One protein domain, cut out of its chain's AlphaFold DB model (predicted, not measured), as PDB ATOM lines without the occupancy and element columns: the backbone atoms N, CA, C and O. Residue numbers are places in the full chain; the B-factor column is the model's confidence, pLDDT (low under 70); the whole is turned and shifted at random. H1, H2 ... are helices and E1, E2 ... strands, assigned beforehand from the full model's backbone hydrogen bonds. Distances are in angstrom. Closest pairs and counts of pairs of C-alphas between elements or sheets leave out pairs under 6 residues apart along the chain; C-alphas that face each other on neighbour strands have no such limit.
ATOM      1  N   ASN A   6     -37.663  -7.531 343.485       97.31
ATOM      2  CA  ASN A   6     -37.209  -8.869 343.160       97.31
ATOM      3  C   ASN A   6     -38.360  -9.859 343.325       97.31
ATOM      4  O   ASN A   6     -39.277  -9.619 344.115       97.31
ATOM      5  N   PHE A   7     -38.287 -10.977 342.615       96.94
ATOM      6  CA  PHE A   7     -39.116 -12.147 342.880       96.94
ATOM      7  C   PHE A   7     -38.337 -13.423 342.567       96.94
ATOM      8  O   PHE A   7     -37.388 -13.384 341.789       96.94
ATOM      9  N   ALA A   8     -38.752 -14.537 343.160       95.88
ATOM     10  CA  ALA A   8     -38.193 -15.848 342.872       95.88
ATOM     11  C   ALA A   8     -39.193 -16.694 342.075       95.88
ATOM     12  O   ALA A   8     -40.408 -16.562 342.263       95.88
ATOM     13  N   TYR A   9     -38.683 -17.567 341.211       95.38
ATOM     14  CA  TYR A   9     -39.463 -18.613 340.551       95.38
ATOM     15  C   TYR A   9     -38.612 -19.870 340.338       95.38
ATOM     16  O   TYR A   9     -37.382 -19.818 340.389       95.38
ATOM     17  N   SER A  10     -39.270 -21.004 340.103       95.00
ATOM     18  CA  SER A  10     -38.606 -22.242 339.696       95.00
ATOM     19  C   SER A  10     -38.477 -22.267 338.177       95.00
ATOM     20  O   SER A  10     -39.472 -22.393 337.466       95.00
ATOM     21  N   LYS A  11     -37.251 -22.139 337.670       94.69
ATOM     22  CA  LYS A  11     -36.962 -22.214 336.239       94.69
ATOM     23  C   LYS A  11     -36.796 -23.670 335.831       94.69
ATOM     24  O   LYS A  11     -35.879 -24.334 336.309       94.69
ATOM     25  N   VAL A  12     -37.649 -24.138 334.927       95.88
ATOM     26  CA  VAL A  12     -37.495 -25.458 334.309       95.88
ATOM     27  C   VAL A  12     -36.451 -25.361 333.197       95.88
ATOM     28  O   VAL A  12     -36.547 -24.508 332.311       95.88
ATOM     29  N   LEU A  13     -35.413 -26.185 333.288       96.31
ATOM     30  CA  LEU A  13     -34.351 -26.302 332.297       96.31
ATOM     31  C   LEU A  13     -34.762 -27.267 331.177       96.31
ATOM     32  O   LEU A  13     -35.762 -27.976 331.271       96.31
ATOM     33  N   ALA A  14     -33.984 -27.289 330.093       96.06
ATOM     34  CA  ALA A  14     -34.278 -28.119 328.923       96.06
ATOM     35  C   ALA A  14     -34.273 -29.630 329.226       96.06
ATOM     36  O   ALA A  14     -34.931 -30.393 328.527       96.06
ATOM     37  N   ASP A  15     -33.556 -30.051 330.270       96.50
ATOM     38  CA  ASP A  15     -33.517 -31.434 330.759       96.50
ATOM     39  C   ASP A  15     -34.683 -31.783 331.708       96.50
ATOM     40  O   ASP A  15     -34.744 -32.890 332.234       96.50
ATOM     41  N   GLY A  16     -35.610 -30.845 331.935       96.75
ATOM     42  CA  GLY A  16     -36.760 -31.005 332.822       96.75
ATOM     43  C   GLY A  16     -36.471 -30.736 334.301       96.75
ATOM     44  O   GLY A  16     -37.406 -30.728 335.103       96.75
ATOM     45  N   SER A  17     -35.219 -30.476 334.688       97.00
ATOM     46  CA  SER A  17     -34.889 -30.109 336.067       97.00
ATOM     47  C   SER A  17     -35.401 -28.706 336.409       97.00
ATOM     48  O   SER A  17     -35.426 -27.809 335.566       97.00
ATOM     49  N   ALA A  18     -35.822 -28.499 337.658       97.19
ATOM     50  CA  ALA A  18     -36.267 -27.197 338.147       97.19
ATOM     51  C   ALA A  18     -35.214 -26.596 339.082       97.19
ATOM     52  O   ALA A  18     -34.853 -27.205 340.089       97.19
ATOM     53  N   VAL A  19     -34.755 -25.383 338.776       97.12
ATOM     54  CA  VAL A  19     -33.776 -24.653 339.593       97.12
ATOM     55  C   VAL A  19     -34.391 -23.374 340.168       97.12
ATOM     56  O   VAL A  19     -35.125 -22.678 339.457       97.12
ATOM     57  N   PRO A  20     -34.128 -23.032 341.441       95.50
ATOM     58  CA  PRO A  20     -34.569 -21.759 341.999       95.50
ATOM     59  C   PRO A  20     -33.823 -20.602 341.323       95.50
ATOM     60  O   PRO A  20     -32.602 -20.643 341.168       95.50
ATOM     61  N   ALA A  21     -34.557 -19.566 340.922       96.69
ATOM     62  CA  ALA A  21     -34.006 -18.373 340.294       96.69
ATOM     63  C   ALA A  21     -34.523 -17.103 340.978       96.69
ATOM     64  O   ALA A  21     -35.725 -16.837 340.973       96.69
ATOM     65  N   ASP A  22     -33.601 -16.293 341.502       96.56
ATOM     66  CA  ASP A  22     -33.874 -14.943 341.998       96.56
ATOM     67  C   ASP A  22     -33.764 -13.917 340.866       96.56
ATOM     68  O   ASP A  22     -32.716 -13.744 340.242       96.56
ATOM     69  N   VAL A  23     -34.856 -13.200 340.611       97.12
ATOM     70  CA  VAL A  23     -34.977 -12.247 339.506       97.12
ATOM     71  C   VAL A  23     -35.034 -10.828 340.041       97.12
ATOM     72  O   VAL A  23     -35.878 -10.496 340.873       97.12
ATOM     73  N   GLN A  24     -34.171  -9.961 339.517       97.75
ATOM     74  CA  GLN A  24     -34.266  -8.516 339.707       97.75
ATOM     75  C   GLN A  24     -35.110  -7.883 338.604       97.75
ATOM     76  O   GLN A  24     -34.851  -8.079 337.419       97.75
ATOM     77  N   VAL A  25     -36.067  -7.045 338.993       97.19
ATOM     78  CA  VAL A  25     -36.881  -6.260 338.065       97.19
ATOM     79  C   VAL A  25     -36.404  -4.817 338.085       97.19
ATOM     80  O   VAL A  25     -36.319  -4.190 339.142       97.19
ATOM     81  N   HIS A  26     -36.120  -4.270 336.907       96.69
ATOM     82  CA  HIS A  26     -35.662  -2.896 336.722       96.69
ATOM     83  C   HIS A  26     -36.605  -2.147 335.777       96.69
ATOM     84  O   HIS A  26     -37.056  -2.706 334.780       96.69
ATOM     85  N   LEU A  27     -36.907  -0.881 336.078       94.94
ATOM     86  CA  LEU A  27     -37.761  -0.050 335.224       94.94
ATOM     87  C   LEU A  27     -36.930   0.622 334.131       94.94
ATOM     88  O   LEU A  27     -35.899   1.230 334.418       94.94
ATOM     89  N   ILE A  28     -37.418   0.558 332.894       93.94
ATOM     90  CA  ILE A  28     -36.814   1.216 331.734       93.94
ATOM     91  C   ILE A  28     -37.860   2.141 331.115       93.94
ATOM     92  O   ILE A  28     -38.973   1.718 330.806       93.94
ATOM     93  N   LYS A  29     -37.497   3.412 330.919       92.44
ATOM     94  CA  LYS A  29     -38.318   4.359 330.158       92.44
ATOM     95  C   LYS A  29     -38.007   4.190 328.675       92.44
ATOM     96  O   LYS A  29     -36.976   4.662 328.200       92.44
ATOM     97  N   VAL A  30     -38.893   3.507 327.963       92.75
ATOM     98  CA  VAL A  30     -38.743   3.272 326.524       92.75
ATOM     99  C   VAL A  30     -39.099   4.541 325.749       92.75
ATOM    100  O   VAL A  30     -40.086   5.204 326.058       92.75
ATOM    101  N   ARG A  31     -38.253   4.902 324.777       94.19
ATOM    102  CA  ARG A  31     -38.470   6.039 323.864       94.19
ATOM    103  C   ARG A  31     -38.958   5.578 322.494       94.19
ATOM    104  O   ARG A  31     -39.861   6.182 321.937       94.19
ATOM    105  N   GLU A  32     -38.375   4.497 321.988       92.69
ATOM    106  CA  GLU A  32     -38.701   3.887 320.701       92.69
ATOM    107  C   GLU A  32     -38.475   2.371 320.764       92.69
ATOM    108  O   GLU A  32     -37.737   1.878 321.620       92.69
ATOM    109  N   THR A  33     -39.113   1.623 319.865       88.75
ATOM    110  CA  THR A  33     -38.886   0.184 319.669       88.75
ATOM    111  C   THR A  33     -38.443  -0.040 318.231       88.75
ATOM    112  O   THR A  33     -39.083   0.451 317.304       88.75
ATOM    113  N   ARG A  34     -37.339  -0.768 318.030       90.69
ATOM    114  CA  ARG A  34     -36.818  -1.038 316.685       90.69
ATOM    115  C   ARG A  34     -37.767  -1.941 315.905       90.69
ATOM    116  O   ARG A  34     -38.259  -2.937 316.425       90.69
ATOM    117  N   SER A  35     -37.953  -1.624 314.628       85.50
ATOM    118  CA  SER A  35     -38.806  -2.392 313.720       85.50
ATOM    119  C   SER A  35     -38.175  -3.706 313.256       85.50
ATOM    120  O   SER A  35     -38.902  -4.586 312.813       85.50
ATOM    121  N   PHE A  36     -36.856  -3.891 313.369       90.25
ATOM    122  CA  PHE A  36     -36.161  -5.122 312.978       90.25
ATOM    123  C   PHE A  36     -35.156  -5.546 314.055       90.25
ATOM    124  O   PHE A  36     -34.307  -4.753 314.464       90.25
ATOM    125  N   PHE A  37     -35.276  -6.791 314.517       90.12
ATOM    126  CA  PHE A  37     -34.376  -7.459 315.462       90.12
ATOM    127  C   PHE A  37     -34.469  -8.988 315.258       90.12
ATOM    128  O   PHE A  37     -35.486  -9.439 314.721       90.12
ATOM    129  N   PRO A  38     -33.445  -9.782 315.632       93.50
ATOM    130  CA  PRO A  38     -33.370 -11.216 315.310       93.50
ATOM    131  C   PRO A  38     -34.570 -12.045 315.786       93.50
ATOM    132  O   PRO A  38     -35.000 -12.975 315.110       93.50
ATOM    133  N   GLU A  39     -35.151 -11.684 316.927       94.56
ATOM    134  CA  GLU A  39     -36.272 -12.383 317.556       94.56
ATOM    135  C   GLU A  39     -37.647 -11.843 317.120       94.56
ATOM    136  O   GLU A  39     -38.677 -12.227 317.687       94.56
ATOM    137  N   ARG A  40     -37.701 -10.937 316.132       89.50
ATOM    138  CA  ARG A  40     -38.961 -10.355 315.652       89.50
ATOM    139  C   ARG A  40     -39.908 -11.464 315.194       89.50
ATOM    140  O   ARG A  40     -39.544 -12.318 314.398       89.50
ATOM    141  N   GLY A  41     -41.149 -11.412 315.678       89.31
ATOM    142  CA  GLY A  41     -42.187 -12.386 315.335       89.31
ATOM    143  C   GLY A  41     -42.139 -13.686 316.142       89.31
ATOM    144  O   GLY A  41     -43.064 -14.478 316.030       89.31
ATOM    145  N   GLN A  42     -41.134 -13.899 317.003       95.38
ATOM    146  CA  GLN A  42     -41.108 -15.068 317.897       95.38
ATOM    147  C   GLN A  42     -42.048 -14.925 319.103       95.38
ATOM    148  O   GLN A  42     -42.303 -15.898 319.810       95.38
ATOM    149  N   ARG A  43     -42.526 -13.706 319.380       92.38
ATOM    150  CA  ARG A  43     -43.457 -13.386 320.468       92.38
ATOM    151  C   ARG A  43     -44.418 -12.289 320.031       92.38
ATOM    152  O   ARG A  43     -44.037 -11.399 319.269       92.38
ATOM    153  N   GLU A  44     -45.629 -12.333 320.568       90.31
ATOM    154  CA  GLU A  44     -46.558 -11.211 320.501       90.31
ATOM    155  C   GLU A  44     -46.109 -10.114 321.477       90.31
ATOM    156  O   GLU A  44     -45.745 -10.390 322.623       90.31
ATOM    157  N   LEU A  45     -46.101  -8.864 321.013       90.38
ATOM    158  CA  LEU A  45     -45.740  -7.704 321.821       90.38
ATOM    159  C   LEU A  45     -46.983  -6.863 322.084       90.38
ATOM    160  O   LEU A  45     -47.650  -6.430 321.148       90.38
ATOM    161  N   ALA A  46     -47.239  -6.573 323.356       91.62
ATOM    162  CA  ALA A  46     -48.339  -5.719 323.774       91.62
ATOM    163  C   ALA A  46     -47.854  -4.684 324.794       91.62
ATOM    164  O   ALA A  46     -47.313  -5.030 325.846       91.62
ATOM    165  N   TRP A  47     -48.088  -3.406 324.494       93.31
ATOM    166  CA  TRP A  47     -47.974  -2.331 325.474       93.31
ATOM    167  C   TRP A  47     -49.286  -2.233 326.240       93.31
ATOM    168  O   TRP A  47     -50.322  -1.906 325.667       93.31
ATOM    169  N   VAL A  48     -49.245  -2.527 327.536       95.44
ATOM    170  CA  VAL A  48     -50.421  -2.489 328.410       95.44
ATOM    171  C   VAL A  48     -50.130  -1.711 329.687       95.44
ATOM    172  O   VAL A  48     -48.975  -1.456 330.032       95.44
ATOM    173  N   SER A  49     -51.188  -1.326 330.401       96.31
ATOM    174  CA  SER A  49     -51.051  -0.685 331.709       96.31
ATOM    175  C   SER A  49     -50.454  -1.654 332.736       96.31
ATOM    176  O   SER A  49     -50.573  -2.872 332.613       96.31
ATOM    177  N   ALA A  50     -49.848  -1.122 333.802       96.81
ATOM    178  CA  ALA A  50     -49.317  -1.957 334.881       96.81
ATOM    179  C   ALA A  50     -50.415  -2.770 335.598       96.81
ATOM    180  O   ALA A  50     -50.151  -3.869 336.075       96.81
ATOM    181  N   SER A  51     -51.647  -2.252 335.658       96.81
ATOM    182  CA  SER A  51     -52.787  -2.989 336.215       96.81
ATOM    183  C   SER A  51     -53.145  -4.185 335.335       96.81
ATOM    184  O   SER A  51     -53.233  -5.300 335.841       96.81
ATOM    185  N   GLU A  52     -53.248  -3.987 334.023       97.50
ATOM    186  CA  GLU A  52     -53.518  -5.069 333.075       97.50
ATOM    187  C   GLU A  52     -52.386  -6.105 333.054       97.50
ATOM    188  O   GLU A  52     -52.638  -7.303 333.155       97.50
ATOM    189  N   ALA A  53     -51.126  -5.658 333.030       97.44
ATOM    190  CA  ALA A  53     -49.964  -6.540 333.118       97.44
ATOM    191  C   ALA A  53     -50.008  -7.430 334.368       97.44
ATOM    192  O   ALA A  53     -49.637  -8.599 334.302       97.44
ATOM    193  N   SER A  54     -50.510  -6.910 335.495       97.38
ATOM    194  CA  SER A  54     -50.651  -7.705 336.714       97.38
ATOM    195  C   SER A  54     -51.615  -8.882 336.551       97.38
ATOM    196  O   SER A  54     -51.388  -9.909 337.177       97.38
ATOM    197  N   HIS A  55     -52.640  -8.782 335.697       97.44
ATOM    198  CA  HIS A  55     -53.584  -9.874 335.440       97.44
ATOM    199  C   HIS A  55     -53.054 -10.912 334.446       97.44
ATOM    200  O   HIS A  55     -53.487 -12.059 334.501       97.44
ATOM    201  N   ARG A  56     -52.107 -10.536 333.577       96.94
ATOM    202  CA  ARG A  56     -51.547 -11.407 332.526       96.94
ATOM    203  C   ARG A  56     -50.378 -12.287 332.970       96.94
ATOM    204  O   ARG A  56     -49.930 -13.108 332.181       96.94
ATOM    205  N   VAL A  57     -49.851 -12.082 334.177       96.12
ATOM    206  CA  VAL A  57     -48.715 -12.858 334.700       96.12
ATOM    207  C   VAL A  57     -49.147 -13.880 335.744       96.12
ATOM    208  O   VAL A  57     -49.996 -13.600 336.605       96.12
ATOM    209  N   ASP A  58     -48.491 -15.035 335.703       95.44
ATOM    210  CA  ASP A  58     -48.760 -16.157 336.597       95.44
ATOM    211  C   ASP A  58     -47.949 -16.056 337.891       95.44
ATOM    212  O   ASP A  58     -48.452 -16.388 338.966       95.44
ATOM    213  N   GLU A  59     -46.724 -15.523 337.834       96.12
ATOM    214  CA  GLU A  59     -45.833 -15.464 338.986       96.12
ATOM    215  C   GLU A  59     -46.357 -14.472 340.037       96.12
ATOM    216  O   GLU A  59     -46.358 -13.251 339.810       96.12
ATOM    217  N   PRO A  60     -46.721 -14.934 341.250       96.06
ATOM    218  CA  PRO A  60     -47.299 -14.060 342.269       96.06
ATOM    219  C   PRO A  60     -46.360 -12.923 342.686       96.06
ATOM    220  O   PRO A  60     -46.809 -11.822 343.015       96.06
ATOM    221  N   GLY A  61     -45.047 -13.170 342.674       96.94
ATOM    222  CA  GLY A  61     -44.041 -12.155 342.978       96.94
ATOM    223  C   GLY A  61     -43.977 -11.053 341.919       96.94
ATOM    224  O   GLY A  61     -43.947  -9.872 342.270       96.94
ATOM    225  N   LEU A  62     -44.056 -11.411 340.636       97.62
ATOM    226  CA  LEU A  62     -44.085 -10.442 339.541       97.62
ATOM    227  C   LEU A  62     -45.411  -9.665 339.513       97.62
ATOM    228  O   LEU A  62     -45.402  -8.437 339.406       97.62
ATOM    229  N   LYS A  63     -46.545 -10.347 339.733       98.12
ATOM    230  CA  LYS A  63     -47.872  -9.727 339.899       98.12
ATOM    231  C   LYS A  63     -47.856  -8.629 340.970       98.12
ATOM    232  O   LYS A  63     -48.318  -7.515 340.723       98.12
ATOM    233  N   LYS A  64     -47.247  -8.889 342.137       98.00
ATOM    234  CA  LYS A  64     -47.087  -7.890 343.216       98.00
ATOM    235  C   LYS A  64     -46.288  -6.662 342.775       98.00
ATOM    236  O   LYS A  64     -46.634  -5.543 343.158       98.00
ATOM    237  N   LEU A  65     -45.238  -6.844 341.971       98.00
ATOM    238  CA  LEU A  65     -44.447  -5.733 341.440       98.00
ATOM    239  C   LEU A  65     -45.269  -4.882 340.464       98.00
ATOM    240  O   LEU A  65     -45.254  -3.658 340.581       98.00
ATOM    241  N   PHE A  66     -46.056  -5.496 339.578       97.88
ATOM    242  CA  PHE A  66     -46.960  -4.755 338.696       97.88
ATOM    243  C   PHE A  66     -48.047  -3.987 339.461       97.88
ATOM    244  O   PHE A  66     -48.271  -2.813 339.171       97.88
ATOM    245  N   ILE A  67     -48.643  -4.573 340.506       97.69
ATOM    246  CA  ILE A  67     -49.604  -3.870 341.379       97.69
ATOM    247  C   ILE A  67     -48.944  -2.668 342.068       97.69
ATOM    248  O   ILE A  67     -49.508  -1.572 342.101       97.69
ATOM    249  N   LYS A  68     -47.727  -2.842 342.603       97.25
ATOM    250  CA  LYS A  68     -46.946  -1.750 343.204       97.25
ATOM    251  C   LYS A  68     -46.674  -0.640 342.187       97.25
ATOM    252  O   LYS A  68     -46.752   0.537 342.535       97.25
ATOM    253  N   LEU A  69     -46.364  -1.008 340.943       96.75
ATOM    254  CA  LEU A  69     -46.130  -0.062 339.858       96.75
ATOM    255  C   LEU A  69     -47.408   0.711 339.514       96.75
ATOM    256  O   LEU A  69     -47.370   1.936 339.473       96.75
ATOM    257  N   ALA A  70     -48.540   0.023 339.357       95.88
ATOM    258  CA  ALA A  70     -49.833   0.643 339.080       95.88
ATOM    259  C   ALA A  70     -50.198   1.688 340.145       95.88
ATOM    260  O   ALA A  70     -50.529   2.818 339.808       95.88
ATOM    261  N   ARG A  71     -50.028   1.363 341.434       94.94
ATOM    262  CA  ARG A  71     -50.268   2.310 342.540       94.94
ATOM    263  C   ARG A  71     -49.361   3.538 342.483       94.94
ATOM    264  O   ARG A  71     -49.823   4.637 342.759       94.94
ATOM    265  N   ARG A  72     -48.086   3.367 342.113       91.81
ATOM    266  CA  ARG A  72     -47.122   4.476 342.007       91.81
ATOM    267  C   ARG A  72     -47.504   5.490 340.925       91.81
ATOM    268  O   ARG A  72     -47.195   6.661 341.095       91.81
ATOM    269  N   TYR A  73     -48.128   5.041 339.837       82.31
ATOM    270  CA  TYR A  73     -48.512   5.887 338.699       82.31
ATOM    271  C   TYR A  73     -50.002   6.256 338.666       82.31
ATOM    272  O   TYR A  73     -50.393   7.073 337.847       82.31
ATOM    273  N   SER A  74     -50.819   5.683 339.555       71.19
ATOM    274  CA  SER A  74     -52.224   6.070 339.742       71.19
ATOM    275  C   SER A  74     -52.390   7.299 340.648       71.19
ATOM    276  O   SER A  74     -53.503   7.790 340.795       71.19
ATOM    277  N   VAL A  75     -51.304   7.774 341.266       48.53
ATOM    278  CA  VAL A  75     -51.231   9.072 341.948       48.53
ATOM    279  C   VAL A  75     -50.549  10.040 340.983       48.53
ATOM    280  O   VAL A  75     -49.329  10.211 341.015       48.53
TER     281      VAL A  75
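AT A GLANCE: This is residues 6 to 75 of the 76 residues of an uncharacterized protein of Rhizobium sp. GV031 (UniProt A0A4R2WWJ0). A two-stranded antiparallel hairpin, E1 and E2, and a helical hairpin, H1 and H2, meet where the beginning of H2 packs on E1, and a long loop between E2 and H1 sticks out from them with residues 28 to 47. The turn of the strand hairpin and the far end of H2 lie at opposite ends of the longest axis. The printed part has 70 residues, with two named strands and then two named helices, in the order E1, E2, H1, H2; the class is mixed, helices and strands. The whole is loose, with a radius of gyration of the C-alphas of 14.9 A, and spans 43 by 32 by 19 A.

HOW THE PARTS SIT: Begin with E1, residues 6 to 12, and its antiparallel neighbour E2, residues 18 to 25. They form a hairpin with 150 degrees between their directions. Look at N 7 and O 23, 3.0 A apart, and at N 11 and O 19, 2.8 A apart; both pairs are within hydrogen-bond range. Farther on come H1, residues 50 to 56, and H2, residues 60 to 73, which touch and form a helical hairpin. Their closest C-alphas are those of Ser 54 and Lys 63, 4.7 A apart, and they run opposite ways at a shallow tilt of 23 degrees. Between E1 and H2 you will find 5 pairs of C-alphas within 8 A, the closest being those of Phe 7 and Gly 61, 4.9 A apart. E2 and H2 are apart, but only just, at 8.3 A; E1 and H1 are apart too. In H2 every O i to N i+4 pair is within hydrogen-bond range, in H1 2 of 3.

IN THESE COORDINATES: Find C-alpha 6 at (-37.209, -8.869, 343.160); from there E1 runs 18.8 A to C-alpha 12. After a tight link of 5 residues, E2 begins at C-alpha 18, at (-36.267, -27.197, 338.147), and runs 20.9 A to C-alpha 25. H1 measures 10.0 A from C-alpha 50 to C-alpha 56. A tight link of 3 residues leads to H2, which runs 20.3 A from C-alpha 60 to C-alpha 73 at (-48.512, 5.887, 338.699).

THE WHOLE: The two C-alphas farthest apart are those of Asp 15 and Val 75, 45.6 A. The link from E2 to H1, residues 26 to 49, is long, and in it residues 28 to 47 stand free. Without them the body has 50 residues and spans 45 by 18 by 15 A. The printed part has no cut. The mean pLDDT of the printed part is 93.9, and one residue, Val 75, is under 70.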